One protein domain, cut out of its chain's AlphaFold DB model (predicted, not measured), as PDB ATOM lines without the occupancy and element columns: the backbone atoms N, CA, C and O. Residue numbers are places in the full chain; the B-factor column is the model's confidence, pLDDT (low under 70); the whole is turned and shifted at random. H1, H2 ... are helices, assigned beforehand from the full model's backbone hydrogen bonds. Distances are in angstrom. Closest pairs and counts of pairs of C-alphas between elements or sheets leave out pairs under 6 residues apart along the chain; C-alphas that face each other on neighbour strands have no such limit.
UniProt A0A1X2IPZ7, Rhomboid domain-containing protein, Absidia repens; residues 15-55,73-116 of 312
ATOM      1  N   GLN A  15     207.649 195.859 116.606       85.50
ATOM      2  CA  GLN A  15     207.027 194.577 116.272       85.50
ATOM      3  C   GLN A  15     207.972 193.656 115.484       85.50
ATOM      4  O   GLN A  15     208.035 192.468 115.783       85.50
ATOM      5  N   ILE A  16     208.754 194.174 114.528       88.00
ATOM      6  CA  ILE A  16     209.744 193.352 113.812       88.00
ATOM      7  C   ILE A  16     210.838 192.870 114.765       88.00
ATOM      8  O   ILE A  16     211.256 191.716 114.680       88.00
ATOM      9  N   LEU A  17     211.283 193.711 115.704       89.38
ATOM     10  CA  LEU A  17     212.253 193.301 116.724       89.38
ATOM     11  C   LEU A  17     211.701 192.131 117.551       89.38
ATOM     12  O   LEU A  17     212.381 191.115 117.708       89.38
ATOM     13  N   VAL A  18     210.447 192.220 118.000       91.44
ATOM     14  CA  VAL A  18     209.761 191.132 118.711       91.44
ATOM     15  C   VAL A  18     209.663 189.882 117.831       91.44
ATOM     16  O   VAL A  18     210.124 188.818 118.245       91.44
ATOM     17  N   GLN A  19     209.172 189.991 116.597       91.56
ATOM     18  CA  GLN A  19     209.043 188.858 115.670       91.56
ATOM     19  C   GLN A  19     210.385 188.234 115.268       91.56
ATOM     20  O   GLN A  19     210.430 187.065 114.899       91.56
ATOM     21  N   SER A  20     211.486 188.981 115.350       91.06
ATOM     22  CA  SER A  20     212.837 188.478 115.072       91.06
ATOM     23  C   SER A  20     213.499 187.777 116.264       91.06
ATOM     24  O   SER A  20     214.575 187.202 116.114       91.06
ATOM     25  N   GLY A  21     212.859 187.787 117.439       92.94
ATOM     26  CA  GLY A  21     213.323 187.057 118.621       92.94
ATOM     27  C   GLY A  21     213.903 187.920 119.731       92.94
ATOM     28  O   GLY A  21     214.620 187.389 120.584       92.94
ATOM     29  N   ALA A  22     213.592 189.220 119.758       94.25
ATOM     30  CA  ALA A  22     213.869 190.057 120.920       94.25
ATOM     31  C   ALA A  22     213.171 189.517 122.179       94.25
ATOM     32  O   ALA A  22     212.122 188.862 122.128       94.25
ATOM     33  N   ARG A  23     213.753 189.809 123.337       94.75
ATOM     34  CA  ARG A  23     213.158 189.497 124.628       94.75
ATOM     35  C   ARG A  23     211.970 190.418 124.835       94.75
ATOM     36  O   ARG A  23     212.144 191.632 124.900       94.75
ATOM     37  N   PHE A  24     210.795 189.828 124.989       94.06
ATOM     38  CA  PHE A  24     209.554 190.558 125.191       94.06
ATOM     39  C   PHE A  24     208.670 189.781 126.174       94.06
ATOM     40  O   PHE A  24     208.073 188.778 125.772       94.06
ATOM     41  N   PRO A  25     208.634 190.170 127.465       93.31
ATOM     42  CA  PRO A  25     207.913 189.441 128.508       93.31
ATOM     43  C   PRO A  25     206.457 189.062 128.187       93.31
ATOM     44  O   PRO A  25     206.119 187.915 128.481       93.31
ATOM     45  N   PRO A  26     205.635 189.899 127.516       92.44
ATOM     46  CA  PRO A  26     204.281 189.504 127.114       92.44
ATOM     47  C   PRO A  26     204.210 188.266 126.207       92.44
ATOM     48  O   PRO A  26     203.242 187.520 126.259       92.44
ATOM     49  N   CYS A  27     205.244 187.982 125.406       93.94
ATOM     50  CA  CYS A  27     205.298 186.757 124.593       93.94
ATOM     51  C   CYS A  27     205.715 185.513 125.388       93.94
ATOM     52  O   CYS A  27     205.628 184.392 124.888       93.94
ATOM     53  N   MET A  28     206.259 185.701 126.589       94.06
ATOM     54  CA  MET A  28     206.873 184.640 127.389       94.06
ATOM     55  C   MET A  28     205.974 184.179 128.532       94.06
ATOM     56  O   MET A  28     206.156 183.059 129.000       94.06
ATOM     57  N   ARG A  29     205.079 185.054 129.002       92.19
ATOM     58  CA  ARG A  29     204.098 184.814 130.062       92.19
ATOM     59  C   ARG A  29     202.934 185.814 129.943       92.19
ATOM     60  O   ARG A  29     203.143 186.888 129.377       92.19
ATOM     61  N   PRO A  30     201.757 185.533 130.528       90.19
ATOM     62  CA  PRO A  30     200.700 186.531 130.674       90.19
ATOM     63  C   PRO A  30     201.177 187.736 131.498       90.19
ATOM     64  O   PRO A  30     201.881 187.571 132.496       90.19
ATOM     65  N   THR A  31     200.795 188.946 131.092       87.44
ATOM     66  CA  THR A  31     201.083 190.179 131.841       87.44
ATOM     67  C   THR A  31     199.859 191.086 131.841       87.44
ATOM     68  O   THR A  31     199.166 191.155 130.831       87.44
ATOM     69  N   GLU A  32     199.616 191.817 132.931       83.81
ATOM     70  CA  GLU A  32     198.478 192.752 133.024       83.81
ATOM     71  C   GLU A  32     198.578 193.918 132.027       83.81
ATOM     72  O   GLU A  32     197.569 194.475 131.619       83.81
ATOM     73  N   VAL A  33     199.802 194.281 131.626       82.38
ATOM     74  CA  VAL A  33     200.056 195.408 130.716       82.38
ATOM     75  C   VAL A  33     199.694 195.064 129.269       82.38
ATOM     76  O   VAL A  33     199.357 195.949 128.489       82.38
ATOM     77  N   MET A  34     199.778 193.783 128.903       86.44
ATOM     78  CA  MET A  34     199.459 193.305 127.561       86.44
ATOM     79  C   MET A  34     198.755 191.937 127.643       86.44
ATOM     80  O   MET A  34     199.411 190.900 127.477       86.44
ATOM     81  N   PRO A  35     197.446 191.920 127.968       87.25
ATOM     82  CA  PRO A  35     196.671 190.691 128.108       87.25
ATOM     83  C   PRO A  35     196.551 189.897 126.792       87.25
ATOM     84  O   PRO A  35     196.279 190.469 125.736       87.25
ATOM     85  N   PRO A  36     196.697 188.562 126.817       86.06
ATOM     86  CA  PRO A  36     196.659 187.741 125.606       86.06
ATOM     87  C   PRO A  36     195.284 187.701 124.915       86.06
ATOM     88  O   PRO A  36     195.215 187.392 123.724       86.06
ATOM     89  N   GLU A  37     194.197 188.013 125.626       83.38
ATOM     90  CA  GLU A  37     192.834 188.068 125.083       83.38
ATOM     91  C   GLU A  37     192.539 189.358 124.303       83.38
ATOM     92  O   GLU A  37     191.571 189.414 123.539       83.38
ATOM     93  N   GLU A  38     193.352 190.397 124.492       83.81
ATOM     94  CA  GLU A  38     193.168 191.684 123.833       83.81
ATOM     95  C   GLU A  38     193.732 191.700 122.407       83.81
ATOM     96  O   GLU A  38     194.492 190.831 121.964       83.81
ATOM     97  N   ARG A  39     193.317 192.720 121.651       82.31
ATOM     98  CA  ARG A  39     193.809 192.981 120.302       82.31
ATOM     99  C   ARG A  39     194.548 194.298 120.239       82.31
ATOM    100  O   ARG A  39     194.153 195.278 120.866       82.31
ATOM    101  N   TYR A  40     195.574 194.310 119.404       82.31
ATOM    102  CA  TYR A  40     196.549 195.383 119.339       82.31
ATOM    103  C   TYR A  40     196.656 195.945 117.929       82.31
ATOM    104  O   TYR A  40     196.372 195.267 116.930       82.31
ATOM    105  N   VAL A  41     197.098 197.198 117.856       78.31
ATOM    106  CA  VAL A  41     197.614 197.776 116.612       78.31
ATOM    107  C   VAL A  41     198.827 196.959 116.151       78.31
ATOM    108  O   VAL A  41     199.518 196.351 116.961       78.31
ATOM    109  N   CYS A  42     199.064 196.871 114.845       77.25
ATOM    110  CA  CYS A  42     200.231 196.194 114.291       77.25
ATOM    111  C   CYS A  42     200.607 196.733 112.906       77.25
ATOM    112  O   CYS A  42     199.900 197.539 112.307       77.25
ATOM    113  N   LEU A  43     201.719 196.255 112.352       72.94
ATOM    114  CA  LEU A  43     202.214 196.612 111.017       72.94
ATOM    115  C   LEU A  43     201.202 196.346 109.895       72.94
ATOM    116  O   LEU A  43     201.207 197.053 108.892       72.94
ATOM    117  N   ASN A  44     200.339 195.340 110.057       67.06
ATOM    118  CA  ASN A  44     199.297 195.017 109.082       67.06
ATOM    119  C   ASN A  44     198.034 195.891 109.244       67.06
ATOM    120  O   ASN A  44     197.078 195.765 108.476       67.06
ATOM    121  N   THR A  45     198.004 196.789 110.235       64.50
ATOM    122  CA  THR A  45     196.905 197.735 110.426       64.50
ATOM    123  C   THR A  45     196.975 198.828 109.360       64.50
ATOM    124  O   THR A  45     197.835 199.705 109.393       64.50
ATOM    125  N   THR A  46     196.058 198.804 108.390       60.00
ATOM    126  CA  THR A  46     196.030 199.795 107.301       60.00
ATOM    127  C   THR A  46     195.761 201.219 107.804       60.00
ATOM    128  O   THR A  46     194.904 201.437 108.663       60.00
ATOM    129  N   LEU A  47     196.420 202.213 107.192       53.88
ATOM    130  CA  LEU A  47     196.318 203.645 107.528       53.88
ATOM    131  C   LEU A  47     194.871 204.191 107.476       53.88
ATOM    132  O   LEU A  47     194.502 205.074 108.253       53.88
ATOM    133  N   SER A  48     194.024 203.643 106.595       51.22
ATOM    134  CA  SER A  48     192.588 203.961 106.528       51.22
ATOM    135  C   SER A  48     191.852 203.590 107.817       51.22
ATOM    136  O   SER A  48     190.990 204.342 108.271       51.22
ATOM    137  N   THR A  49     192.235 202.469 108.432       52.94
ATOM    138  CA  THR A  49     191.650 201.979 109.681       52.94
ATOM    139  C   THR A  49     192.179 202.742 110.881       52.94
ATOM    140  O   THR A  49     191.396 203.017 111.787       52.94
ATOM    141  N   MET A  50     193.454 203.163 110.862       52.97
ATOM    142  CA  MET A  50     194.002 204.094 111.856       52.97
ATOM    143  C   MET A  50     193.189 205.393 111.877       52.97
ATOM    144  O   MET A  50     192.676 205.770 112.922       52.97
ATOM    145  N   ASN A  51     192.958 206.048 110.735       50.06
ATOM    146  CA  ASN A  51     192.166 207.288 110.695       50.06
ATOM    147  C   ASN A  51     190.710 207.110 111.174       50.06
ATOM    148  O   ASN A  51     190.177 208.000 111.843       50.06
ATOM    149  N   SER A  52     190.064 205.971 110.894       50.59
ATOM    150  CA  SER A  52     188.723 205.684 111.425       50.59
ATOM    151  C   SER A  52     188.729 205.336 112.920       50.59
ATOM    152  O   SER A  52     187.867 205.818 113.652       50.59
ATOM    153  N   THR A  53     189.713 204.576 113.415       49.84
ATOM    154  CA  THR A  53     189.868 204.269 114.855       49.84
ATOM    155  C   THR A  53     190.226 205.507 115.659       49.84
ATOM    156  O   THR A  53     189.659 205.702 116.727       49.84
ATOM    157  N   TRP A  54     191.040 206.413 115.115       48.75
ATOM    158  CA  TRP A  54     191.269 207.750 115.663       48.75
ATOM    159  C   TRP A  54     189.955 208.503 115.900       48.75
ATOM    160  O   TRP A  54     189.787 209.139 116.938       48.75
ATOM    161  N   THR A  55     188.994 208.426 114.972       43.28
ATOM    162  CA  THR A  55     187.682 209.074 115.144       43.28
ATOM    163  C   THR A  55     186.752 208.355 116.129       43.28
ATOM    164  O   THR A  55     185.946 209.022 116.779       43.28
ATOM    165  N   THR A  73     194.759 216.355 125.376       30.12
ATOM    166  CA  THR A  73     195.962 215.580 125.043       30.12
ATOM    167  C   THR A  73     195.671 214.711 123.815       30.12
ATOM    168  O   THR A  73     194.789 213.855 123.812       30.12
ATOM    169  N   ARG A  74     196.382 214.970 122.710       36.72
ATOM    170  CA  ARG A  74     196.423 214.077 121.543       36.72
ATOM    171  C   ARG A  74     197.185 212.810 121.953       36.72
ATOM    172  O   ARG A  74     198.410 212.824 121.939       36.72
ATOM    173  N   TYR A  75     196.485 211.737 122.314       42.25
ATOM    174  CA  TYR A  75     197.103 210.414 122.463       42.25
ATOM    175  C   TYR A  75     197.501 209.905 121.081       42.25
ATOM    176  O   TYR A  75     196.622 209.658 120.267       42.25
ATOM    177  N   THR A  76     198.799 209.814 120.791       49.59
ATOM    178  CA  THR A  76     199.297 209.231 119.535       49.59
ATOM    179  C   THR A  76     199.358 207.724 119.715       49.59
ATOM    180  O   THR A  76     200.210 207.280 120.473       49.59
ATOM    181  N   LEU A  77     198.455 206.963 119.077       55.38
ATOM    182  CA  LEU A  77     198.486 205.498 119.181       55.38
ATOM    183  C   LEU A  77     199.775 204.932 118.562       55.38
ATOM    184  O   LEU A  77     200.094 205.245 117.410       55.38
ATOM    185  N   GLY A  78     200.486 204.110 119.332       62.72
ATOM    186  CA  GLY A  78     201.666 203.342 118.931       62.72
ATOM    187  C   GLY A  78     201.330 201.961 118.352       62.72
ATOM    188  O   GLY A  78     200.180 201.520 118.360       62.72
ATOM    189  N   ILE A  79     202.351 201.261 117.843       67.00
ATOM    190  CA  ILE A  79     202.228 199.949 117.168       67.00
ATOM    191  C   ILE A  79     201.945 198.794 118.146       67.00
ATOM    192  O   ILE A  79     201.753 197.674 117.703       67.00
ATOM    193  N   LEU A  80     201.844 199.026 119.454       71.44
ATOM    194  CA  LEU A  80     201.508 197.987 120.440       71.44
ATOM    195  C   LEU A  80     200.378 198.395 121.394       71.44
ATOM    196  O   LEU A  80     200.186 197.756 122.427       71.44
ATOM    197  N   ASP A  81     199.621 199.437 121.053       74.06
ATOM    198  CA  ASP A  81     198.538 199.908 121.913       74.06
ATOM    199  C   ASP A  81     197.298 199.004 121.801       74.06
ATOM    200  O   ASP A  81     196.955 198.552 120.695       74.06
ATOM    201  N   PRO A  82     196.604 198.738 122.927       72.38
ATOM    202  CA  PRO A  82     195.379 197.953 122.929       72.38
ATOM    203  C   PRO A  82     194.237 198.694 122.226       72.38
ATOM    204  O   PRO A  82     194.122 199.923 122.261       72.38
ATOM    205  N   ILE A  83     193.353 197.928 121.591       71.19
ATOM    206  CA  ILE A  83     192.183 198.443 120.879       71.19
ATOM    207  C   ILE A  83     190.924 198.198 121.714       71.19
ATOM    208  O   ILE A  83     190.471 197.066 121.865       71.19
ATOM    209  N   PHE A  84     190.310 199.283 122.188       65.06
ATOM    210  CA  PHE A  84     189.145 199.231 123.081       65.06
ATOM    211  C   PHE A  84     187.789 199.023 122.376       65.06
ATOM    212  O   PHE A  84     186.816 198.658 123.031       65.06
ATOM    213  N   ASP A  85     187.697 199.231 121.055       63.66
ATOM    214  CA  ASP A  85     186.455 199.042 120.282       63.66
ATOM    215  C   ASP A  85     186.602 197.926 119.236       63.66
ATOM    216  O   ASP A  85     186.966 198.150 118.079       63.66
ATOM    217  N   ILE A  86     186.321 196.698 119.673       61.78
ATOM    218  CA  ILE A  86     186.422 195.470 118.866       61.78
ATOM    219  C   ILE A  86     185.083 195.156 118.161       61.78
ATOM    220  O   ILE A  86     185.008 194.240 117.340       61.78
ATOM    221  N   ALA A  87     184.011 195.912 118.436       60.91
ATOM    222  CA  ALA A  87     182.675 195.654 117.887       60.91
ATOM    223  C   ALA A  87     182.550 196.028 116.398       60.91
ATOM    224  O   ALA A  87     181.610 195.606 115.723       60.91
ATOM    225  N   ASN A  88     183.505 196.795 115.864       62.38
ATOM    226  CA  ASN A  88     183.553 197.134 114.450       62.38
ATOM    227  C   ASN A  88     184.295 196.043 113.640       62.38
ATOM    228  O   ASN A  88     185.507 195.866 113.813       62.38
ATOM    229  N   PRO A  89     183.629 195.356 112.693       61.69
ATOM    230  CA  PRO A  89     184.239 194.284 111.901       61.69
ATOM    231  C   PRO A  89     185.426 194.749 111.038       61.69
ATOM    232  O   PRO A  89     186.322 193.958 110.752       61.69
ATOM    233  N   GLY A  90     185.494 196.033 110.664       63.06
ATOM    234  CA  GLY A  90     186.647 196.583 109.941       63.06
ATOM    235  C   GLY A  90     187.926 196.655 110.787       63.06
ATOM    236  O   GLY A  90     189.017 196.499 110.251       63.06
ATOM    237  N   ILE A  91     187.791 196.838 112.106       62.22
ATOM    238  CA  ILE A  91     188.912 196.921 113.056       62.22
ATOM    239  C   ILE A  91     189.459 195.522 113.356       62.22
ATOM    240  O   ILE A  91     190.676 195.327 113.396       62.22
ATOM    241  N   GLN A  92     188.576 194.529 113.499       64.88
ATOM    242  CA  GLN A  92     188.976 193.136 113.728       64.88
ATOM    243  C   GLN A  92     189.871 192.590 112.611       64.88
ATOM    244  O   GLN A  92     190.837 191.895 112.898       64.88
ATOM    245  N   ASN A  93     189.598 192.953 111.355       65.94
ATOM    246  CA  ASN A  93     190.365 192.473 110.200       65.94
ATOM    247  C   ASN A  93     191.753 193.122 110.058       65.94
ATOM    248  O   ASN A  93     192.565 192.659 109.263       65.94
ATOM    249  N   THR A  94     192.020 194.200 110.797       71.50
ATOM    250  CA  THR A  94     193.278 194.964 110.719       71.50
ATOM    251  C   THR A  94     194.041 195.002 112.038       71.50
ATOM    252  O   THR A  94     195.065 195.670 112.124       71.50
ATOM    253  N   SER A  95     193.534 194.332 113.069       76.81
ATOM    254  CA  SER A  95     194.168 194.226 114.383       76.81
ATOM    255  C   SER A  95     194.856 192.877 114.528       76.81
ATOM    256  O   SER A  95     194.481 191.904 113.875       76.81
ATOM    257  N   CYS A  96     195.875 192.826 115.376       83.50
ATOM    258  CA  CYS A  96     196.660 191.626 115.611       83.50
ATOM    259  C   CYS A  96     196.359 191.048 116.994       83.50
ATOM    260  O   CYS A  96     196.156 191.789 117.959       83.50
ATOM    261  N   SER A  97     196.339 189.719 117.089       87.44
ATOM    262  CA  SER A  97     196.424 189.043 118.385       87.44
ATOM    263  C   SER A  97     197.835 189.185 118.961       87.44
ATOM    264  O   SER A  97     198.794 189.454 118.229       87.44
ATOM    265  N   LEU A  98     197.994 188.944 120.265       89.31
ATOM    266  CA  LEU A  98     199.324 188.895 120.877       89.31
ATOM    267  C   LEU A  98     200.230 187.859 120.188       89.31
ATOM    268  O   LEU A  98     201.413 188.107 119.975       89.31
ATOM    269  N   GLN A  99     199.668 186.728 119.757       89.94
ATOM    270  CA  GLN A  99     200.401 185.698 119.023       89.94
ATOM    271  C   GLN A  99     200.947 186.208 117.676       89.94
ATOM    272  O   GLN A  99     202.082 185.884 117.320       89.94
ATOM    273  N   ASP A 100     200.192 187.047 116.959       88.44
ATOM    274  CA  ASP A 100     200.635 187.659 115.695       88.44
ATOM    275  C   ASP A 100     201.761 188.684 115.916       88.44
ATOM    276  O   ASP A 100     202.683 188.801 115.103       88.44
ATOM    277  N   ILE A 101     201.718 189.416 117.035       88.94
ATOM    278  CA  ILE A 101     202.798 190.323 117.452       88.94
ATOM    279  C   ILE A 101     204.056 189.533 117.798       88.94
ATOM    280  O   ILE A 101     205.150 189.896 117.372       88.94
ATOM    281  N   CYS A 102     203.903 188.448 118.552       91.94
ATOM    282  CA  CYS A 102     205.019 187.638 119.013       91.94
ATOM    283  C   CYS A 102     205.714 186.896 117.869       91.94
ATOM    284  O   CYS A 102     206.942 186.939 117.771       91.94
ATOM    285  N   GLY A 103     204.961 186.245 116.981       89.25
ATOM    286  CA  GLY A 103     205.518 185.488 115.856       89.25
ATOM    287  C   GLY A 103     206.514 184.390 116.272       89.25
ATOM    288  O   GLY A 103     206.521 183.943 117.419       89.25
ATOM    289  N   MET A 104     207.370 183.965 115.331       86.06
ATOM    290  CA  MET A 104     208.348 182.852 115.404       86.06
ATOM    291  C   MET A 104     207.767 181.458 115.656       86.06
ATOM    292  O   MET A 104     207.950 180.556 114.841       86.06
ATOM    293  N   SER A 105     207.090 181.274 116.783       86.12
ATOM    294  CA  SER A 105     206.381 180.052 117.145       86.12
ATOM    295  C   SER A 105     204.963 180.414 117.570       86.12
ATOM    296  O   SER A 105     204.728 181.484 118.125       86.12
ATOM    297  N   GLY A 106     203.997 179.529 117.343       86.94
ATOM    298  CA  GLY A 106     202.699 179.691 117.994       86.94
ATOM    299  C   GLY A 106     202.814 179.543 119.512       86.94
ATOM    300  O   GLY A 106     203.836 179.058 120.006       86.94
ATOM    301  N   PHE A 107     201.764 179.942 120.229       91.56
ATOM    302  CA  PHE A 107     201.593 179.558 121.628       91.56
ATOM    303  C   PHE A 107     200.955 178.171 121.706       91.56
ATOM    304  O   PHE A 107     200.116 177.845 120.862       91.56
ATOM    305  N   ALA A 108     201.304 177.359 122.710       88.50
ATOM    306  CA  ALA A 108     200.613 176.084 122.934       88.50
ATOM    307  C   ALA A 108     199.110 176.284 123.203       88.50
ATOM    308  O   ALA A 108     198.284 175.506 122.729       88.50
ATOM    309  N   TYR A 109     198.765 177.359 123.916       86.19
ATOM    310  CA  TYR A 109     197.397 177.823 124.117       86.19
ATOM    311  C   TYR A 109     197.345 179.320 123.829       86.19
ATOM    312  O   TYR A 109     198.165 180.069 124.346       86.19
ATOM    313  N   THR A 110     196.370 179.779 123.044       80.12
ATOM    314  CA  THR A 110     196.293 181.185 122.602       80.12
ATOM    315  C   THR A 110     196.267 182.187 123.765       80.12
ATOM    316  O   THR A 110     196.814 183.275 123.639       80.12
ATOM    317  N   ALA A 111     195.692 181.800 124.907       81.81
ATOM    318  CA  ALA A 111     195.626 182.618 126.119       81.81
ATOM    319  C   ALA A 111     196.870 182.514 127.028       81.81
ATOM    320  O   ALA A 111     196.943 183.183 128.051       81.81
ATOM    321  N   ILE A 112     197.843 181.649 126.715       89.00
ATOM    322  CA  ILE A 112     198.999 181.382 127.582       89.00
ATOM    323  C   ILE A 112     200.286 181.503 126.759       89.00
ATOM    324  O   ILE A 112     200.719 180.524 126.148       89.00
ATOM    325  N   PRO A 113     200.921 182.687 126.752       91.25
ATOM    326  CA  PRO A 113     202.218 182.878 126.116       91.25
ATOM    327  C   PRO A 113     203.294 181.995 126.767       91.25
ATOM    328  O   PRO A 113     203.400 181.944 127.993       91.25
ATOM    329  N   ASP A 114     204.101 181.312 125.953       92.44
ATOM    330  CA  ASP A 114     205.037 180.264 126.390       92.44
ATOM    331  C   ASP A 114     206.405 180.297 125.668       92.44
ATOM    332  O   ASP A 114     207.166 179.323 125.666       92.44
ATOM    333  N   GLN A 115     206.794 181.444 125.099       94.56
ATOM    334  CA  GLN A 115     208.017 181.581 124.292       94.56
ATOM    335  C   GLN A 115     209.299 181.771 125.125       94.56
ATOM    336  O   GLN A 115     210.039 182.746 124.980       94.56
ATOM    337  N   SER A 116     209.607 180.809 125.995       94.12
ATOM    338  CA  SER A 116     210.790 180.823 126.882       94.12
ATOM    339  C   SER A 116     212.141 180.890 126.148       94.12
ATOM    340  O   SER A 116     213.124 181.394 126.697       94.12
TER     341      SER A 116
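AT A GLANCE: This is residues 15 to 55 and 73 to 116 of the 312 residues of the protein "Rhomboid domain-containing protein" of Absidia repens (UniProt A0A1X2IPZ7). With little regular structure, this is an elongated body made mostly of loops, with short helices in both halves of its length: in one half H1 and H2 pack on H5, the helix nearest to the middle, and in the other H3 and H4 lie farthest from the middle. The printed part has 85 residues with five named helices, H1 to H5 in order, holding 27 residues, and no named strand; the class is all helix. It is compact, radius of gyration of the C-alphas 13.0 A, spanning 38 by 24 by 23 A.

IN THESE COORDINATES: H1 is residues 15 to 19, from C-alpha 15 at (207.027, 194.577, 116.272). H2 is 25 to 28, H3 47 to 55 and 12.7 A long, H4 89 to 92, and H5 98 to 102, ending at (205.019, 187.638, 119.013).

HOW THE PARTS SIT: H1 touches H5, closest C-alphas Gln 19 and Cys 102, 5.4 A. H2 touches H5, closest C-alphas Cys 27 and Cys 102, 5.7 A. H3 and H4 only just touch, with 3 pairs of C-alphas within 8 A, the closest Thr 49 and Ile 91, 6.7 A. H3 and H5 are apart. In H1, H3 and H5 every O i to N i+4 pair is within hydrogen-bond range; H2 and H4 are too short for one.

THE WHOLE: Residues 56 to 72 are not printed, a 14.5 A gap between C-alphas 55 and 73. The link H2 to H3 is long. Residues 44 to 55, 73 to 79 and 84 to 93 have pLDDT under 70.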